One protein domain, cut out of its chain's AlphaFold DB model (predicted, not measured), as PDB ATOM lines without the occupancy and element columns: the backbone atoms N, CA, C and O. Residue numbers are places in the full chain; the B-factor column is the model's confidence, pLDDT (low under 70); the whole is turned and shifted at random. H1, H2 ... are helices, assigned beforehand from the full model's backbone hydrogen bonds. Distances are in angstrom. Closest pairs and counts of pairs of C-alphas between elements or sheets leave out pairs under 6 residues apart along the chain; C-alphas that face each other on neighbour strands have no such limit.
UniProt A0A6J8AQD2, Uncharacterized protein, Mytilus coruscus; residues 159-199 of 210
ATOM      1  N   LEU A 159      -5.504 -54.410 -28.761       71.00
ATOM      2  CA  LEU A 159      -5.963 -53.037 -28.504       71.00
ATOM      3  C   LEU A 159      -6.690 -52.876 -27.153       71.00
ATOM      4  O   LEU A 159      -6.822 -51.755 -26.662       71.00
ATOM      5  N   LEU A 160      -7.153 -53.971 -26.536       67.88
ATOM      6  CA  LEU A 160      -7.873 -53.964 -25.256       67.88
ATOM      7  C   LEU A 160      -7.101 -53.361 -24.067       67.88
ATOM      8  O   LEU A 160      -7.766 -52.672 -23.288       67.88
ATOM      9  N   PRO A 161      -5.765 -53.522 -23.919       60.44
ATOM     10  CA  PRO A 161      -5.006 -52.903 -22.826       60.44
ATOM     11  C   PRO A 161      -5.135 -51.376 -22.792       60.44
ATOM     12  O   PRO A 161      -4.935 -50.766 -21.749       60.44
ATOM     13  N   PHE A 162      -5.506 -50.769 -23.925       54.97
ATOM     14  CA  PHE A 162      -5.649 -49.324 -24.106       54.97
ATOM     15  C   PHE A 162      -7.102 -48.894 -24.360       54.97
ATOM     16  O   PHE A 162      -7.370 -47.734 -24.694       54.97
ATOM     17  N   SER A 163      -8.059 -49.820 -24.245       50.28
ATOM     18  CA  SER A 163      -9.473 -49.491 -24.391       50.28
ATOM     19  C   SER A 163      -9.963 -48.736 -23.154       50.28
ATOM     20  O   SER A 163      -9.570 -49.029 -22.031       50.28
ATOM     21  N   HIS A 164     -10.821 -47.739 -23.374       56.38
ATOM     22  CA  HIS A 164     -11.203 -46.647 -22.461       56.38
ATOM     23  C   HIS A 164     -11.797 -47.030 -21.086       56.38
ATOM     24  O   HIS A 164     -12.264 -46.157 -20.360       56.38
ATOM     25  N   SER A 165     -11.831 -48.316 -20.738       57.69
ATOM     26  CA  SER A 165     -12.281 -48.829 -19.445       57.69
ATOM     27  C   SER A 165     -11.062 -49.239 -18.625       57.69
ATOM     28  O   SER A 165     -10.831 -50.426 -18.404       57.69
ATOM     29  N   PHE A 166     -10.254 -48.266 -18.200       68.50
ATOM     30  CA  PHE A 166      -9.152 -48.538 -17.281       68.50
ATOM     31  C   PHE A 166      -9.755 -48.929 -15.923       68.50
ATOM     32  O   PHE A 166     -10.202 -48.092 -15.138       68.50
ATOM     33  N   SER A 167      -9.923 -50.238 -15.725       71.88
ATOM     34  CA  SER A 167     -10.611 -50.803 -14.569       71.88
ATOM     35  C   SER A 167      -9.781 -50.616 -13.296       71.88
ATOM     36  O   SER A 167      -8.575 -50.372 -13.342       71.88
ATOM     37  N   ILE A 168     -10.422 -50.766 -12.133       77.75
ATOM     38  CA  ILE A 168      -9.749 -50.754 -10.818       77.75
ATOM     39  C   ILE A 168      -8.567 -51.735 -10.808       77.75
ATOM     40  O   ILE A 168      -7.496 -51.448 -10.272       77.75
ATOM     41  N   GLU A 169      -8.751 -52.895 -11.431       76.38
ATOM     42  CA  GLU A 169      -7.739 -53.944 -11.517       76.38
ATOM     43  C   GLU A 169      -6.578 -53.530 -12.425       76.38
ATOM     44  O   GLU A 169      -5.430 -53.680 -12.015       76.38
ATOM     45  N   ALA A 170      -6.854 -52.926 -13.586       79.81
ATOM     46  CA  ALA A 170      -5.826 -52.425 -14.500       79.81
ATOM     47  C   ALA A 170      -4.982 -51.303 -13.868       79.81
ATOM     48  O   ALA A 170      -3.753 -51.320 -13.964       79.81
ATOM     49  N   ALA A 171      -5.618 -50.379 -13.142       82.06
ATOM     50  CA  ALA A 171      -4.925 -49.319 -12.409       82.06
ATOM     51  C   ALA A 171      -4.043 -49.870 -11.289       82.06
ATOM     52  O   ALA A 171      -2.867 -49.524 -11.176       82.06
ATOM     53  N   SER A 172      -4.597 -50.785 -10.493       83.50
ATOM     54  CA  SER A 172      -3.869 -51.431  -9.401       83.50
ATOM     55  C   SER A 172      -2.703 -52.279  -9.913       83.50
ATOM     56  O   SER A 172      -1.652 -52.325  -9.280       83.50
ATOM     57  N   GLN A 173      -2.870 -52.956 -11.050       83.06
ATOM     58  CA  GLN A 173      -1.828 -53.767 -11.672       83.06
ATOM     59  C   GLN A 173      -0.720 -52.905 -12.279       83.06
ATOM     60  O   GLN A 173       0.447 -53.214 -12.067       83.06
ATOM     61  N   SER A 174      -1.064 -51.803 -12.951       82.62
ATOM     62  CA  SER A 174      -0.079 -50.871 -13.516       82.62
ATOM     63  C   SER A 174       0.774 -50.230 -12.413       82.62
ATOM     64  O   SER A 174       1.998 -50.213 -12.494       82.62
ATOM     65  N   SER A 175       0.141 -49.823 -11.309       84.00
ATOM     66  CA  SER A 175       0.857 -49.346 -10.120       84.00
ATOM     67  C   SER A 175       1.776 -50.424  -9.522       84.00
ATOM     68  O   SER A 175       2.932 -50.146  -9.215       84.00
ATOM     69  N   LYS A 176       1.319 -51.685  -9.428       82.50
ATOM     70  CA  LYS A 176       2.156 -52.820  -8.978       82.50
ATOM     71  C   LYS A 176       3.325 -53.128  -9.916       82.50
ATOM     72  O   LYS A 176       4.356 -53.596  -9.447       82.50
ATOM     73  N   MET A 177       3.155 -52.908 -11.219       83.56
ATOM     74  CA  MET A 177       4.207 -53.064 -12.229       83.56
ATOM     75  C   MET A 177       5.227 -51.916 -12.201       83.56
ATOM     76  O   MET A 177       6.247 -52.013 -12.875       83.56
ATOM     77  N   GLY A 178       4.986 -50.870 -11.402       85.56
ATOM     78  CA  GLY A 178       5.912 -49.756 -11.214       85.56
ATOM     79  C   GLY A 178       5.822 -48.669 -12.285       85.56
ATOM     80  O   GLY A 178       6.758 -47.884 -12.401       85.56
ATOM     81  N   PHE A 179       4.731 -48.612 -13.057       86.19
ATOM     82  CA  PHE A 179       4.483 -47.486 -13.961       86.19
ATOM     83  C   PHE A 179       4.349 -46.179 -13.176       86.19
ATOM     84  O   PHE A 179       3.823 -46.164 -12.058       86.19
ATOM     85  N   SER A 180       4.825 -45.086 -13.768       89.81
ATOM     86  CA  SER A 180       4.741 -43.758 -13.165       89.81
ATOM     87  C   SER A 180       3.301 -43.246 -13.112       89.81
ATOM     88  O   SER A 180       2.427 -43.666 -13.872       89.81
ATOM     89  N   ASP A 181       3.054 -42.301 -12.207       86.88
ATOM     90  CA  ASP A 181       1.743 -41.672 -12.034       86.88
ATOM     91  C   ASP A 181       1.229 -40.992 -13.316       86.88
ATOM     92  O   ASP A 181       0.019 -40.971 -13.547       86.88
ATOM     93  N   ASP A 182       2.133 -40.461 -14.142       88.38
ATOM     94  CA  ASP A 182       1.805 -39.810 -15.414       88.38
ATOM     95  C   ASP A 182       1.430 -40.849 -16.479       88.38
ATOM     96  O   ASP A 182       0.410 -40.709 -17.148       88.38
ATOM     97  N   GLU A 183       2.167 -41.961 -16.564       86.19
ATOM     98  CA  GLU A 183       1.834 -43.072 -17.468       86.19
ATOM     99  C   GLU A 183       0.482 -43.701 -17.111       86.19
ATOM    100  O   GLU A 183      -0.336 -43.972 -17.986       86.19
ATOM    101  N   ILE A 184       0.202 -43.895 -15.818       84.81
ATOM    102  CA  ILE A 184      -1.085 -44.428 -15.348       84.81
ATOM    103  C   ILE A 184      -2.230 -43.449 -15.660       84.81
ATOM    104  O   ILE A 184      -3.329 -43.883 -16.025       84.81
ATOM    105  N   GLN A 185      -1.985 -42.140 -15.547       86.38
ATOM    106  CA  GLN A 185      -2.934 -41.105 -15.960       86.38
ATOM    107  C   GLN A 185      -3.185 -41.130 -17.465       86.38
ATOM    108  O   GLN A 185      -4.347 -41.102 -17.869       86.38
ATOM    109  N   ASP A 186      -2.143 -41.273 -18.281       84.31
ATOM    110  CA  ASP A 186      -2.254 -41.369 -19.736       84.31
ATOM    111  C   ASP A 186      -3.007 -42.638 -20.167       84.31
ATOM    112  O   ASP A 186      -3.922 -42.572 -20.996       84.31
ATOM    113  N   PHE A 187      -2.705 -43.789 -19.555       80.69
ATOM    114  CA  PHE A 187      -3.398 -45.054 -19.822       80.69
ATOM    115  C   PHE A 187      -4.887 -44.981 -19.458       80.69
ATOM    116  O   PHE A 187      -5.737 -45.480 -20.200       80.69
ATOM    117  N   GLY A 188      -5.215 -44.330 -18.338       78.44
ATOM    118  CA  GLY A 188      -6.589 -44.135 -17.871       78.44
ATOM    119  C   GLY A 188      -7.294 -42.883 -18.399       78.44
ATOM    120  O   GLY A 188      -8.482 -42.706 -18.126       78.44
ATOM    121  N   ARG A 189      -6.600 -42.035 -19.173       78.75
ATOM    122  CA  ARG A 189      -7.065 -40.721 -19.660       78.75
ATOM    123  C   ARG A 189      -7.581 -39.812 -18.539       78.75
ATOM    124  O   ARG A 189      -8.618 -39.160 -18.681       78.75
ATOM    125  N   TRP A 190      -6.882 -39.794 -17.412       85.56
ATOM    126  CA  TRP A 190      -7.212 -38.932 -16.286       85.56
ATOM    127  C   TRP A 190      -6.421 -37.631 -16.354       85.56
ATOM    128  O   TRP A 190      -5.206 -37.637 -16.256       85.56
ATOM    129  N   GLU A 191      -7.121 -36.499 -16.418       80.94
ATOM    130  CA  GLU A 191      -6.500 -35.164 -16.339       80.94
ATOM    131  C   GLU A 191      -6.137 -34.756 -14.896       80.94
ATOM    132  O   GLU A 191      -5.682 -33.645 -14.639       80.94
ATOM    133  N   SER A 192      -6.407 -35.621 -13.913       84.94
ATOM    134  CA  SER A 192      -6.196 -35.339 -12.494       84.94
ATOM    135  C   SER A 192      -5.885 -36.608 -11.703       84.94
ATOM    136  O   SER A 192      -6.058 -37.731 -12.176       84.94
ATOM    137  N   LYS A 193      -5.546 -36.439 -10.420       85.62
ATOM    138  CA  LYS A 193      -5.248 -37.529  -9.476       85.62
ATOM    139  C   LYS A 193      -6.439 -38.437  -9.104       85.62
ATOM    140  O   LYS A 193      -6.351 -39.186  -8.131       85.62
ATOM    141  N   ALA A 194      -7.540 -38.402  -9.859       81.75
ATOM    142  CA  ALA A 194      -8.718 -39.253  -9.668       81.75
ATOM    143  C   ALA A 194      -8.392 -40.758  -9.740       81.75
ATOM    144  O   ALA A 194      -9.037 -41.559  -9.055       81.75
ATOM    145  N   TYR A 195      -7.353 -41.134 -10.494       83.38
ATOM    146  CA  TYR A 195      -6.860 -42.509 -10.627       83.38
ATOM    147  C   TYR A 195      -6.481 -43.173  -9.296       83.38
ATOM    148  O   TYR A 195      -6.615 -44.387  -9.152       83.38
ATOM    149  N   ASN A 196      -6.102 -42.390  -8.279       85.44
ATOM    150  CA  ASN A 196      -5.782 -42.909  -6.947       85.44
ATOM    151  C   ASN A 196      -6.957 -43.646  -6.291       85.44
ATOM    152  O   ASN A 196      -6.746 -44.557  -5.501       85.44
ATOM    153  N   THR A 197      -8.203 -43.308  -6.646       84.06
ATOM    154  CA  THR A 197      -9.388 -44.033  -6.148       84.06
ATOM    155  C   THR A 197      -9.548 -45.430  -6.764       84.06
ATOM    156  O   THR A 197     -10.269 -46.270  -6.222       84.06
ATOM    157  N   TYR A 198      -8.853 -45.694  -7.873       81.75
ATOM    158  CA  TYR A 198      -8.861 -46.960  -8.605       81.75
ATOM    159  C   TYR A 198      -7.668 -47.852  -8.238       81.75
ATOM    160  O   TYR A 198      -7.740 -49.062  -8.439       81.75
ATOM    161  N   ILE A 199      -6.596 -47.300  -7.660       84.62
ATOM    162  CA  ILE A 199      -5.451 -48.077  -7.179       84.62
ATOM    163  C   ILE A 199      -5.764 -48.636  -5.783       84.62
ATOM    164  O   ILE A 199      -5.807 -47.917  -4.789       84.62
TER     165      ILE A 199
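What this domain is: This is residues 159 to 199 of the 210 residues of an uncharacterized protein of Mytilus coruscus (UniProt A0A6J8AQD2). What is the shape? H2 and H3 form a helical hairpin, short H4 packs on H3, and short H1 is set off, touching no helix. What builds it? The printed part has 41 residues, 26 of them in four named helices, H1 to H4 in order, with no named strand, the class being all helix; it is compact, radius of gyration of the C-alphas 9.0 A, spanning 23 by 21 by 15 A.

Where its parts are: Where does it begin? H1, residues 159 to 162, starts at C-alpha 159 (-5.963, -53.037, -28.504). What follows? H2 is residues 168 to 176, 12.2 A long; H3 is 181 to 188, 10.5 A; H4 is 193 to 197, ending at C-alpha 197 (-9.388, -44.033, -6.148).

How they stand to each other: What touches? H2 and H3 touch, opposite ways at a shallow tilt of 31 degrees, closest C-alphas Ser 174 and Ile 184, 6.8 A. H3 and H4 touch, closest C-alphas Gln 185 and Tyr 195, 6.8 A. And the backbones? Every O i to N i+4 pair is within hydrogen-bond range in H2 and H3; H4 has 0 of 1, but 2 of 2 O i to N i+3.

The domain as a whole: How large? The farthest C-alphas, Leu 159 and Lys 193, are 24.6 A apart. Any weak place? The printed part has no cut; residues 160 to 166 have pLDDT under 70.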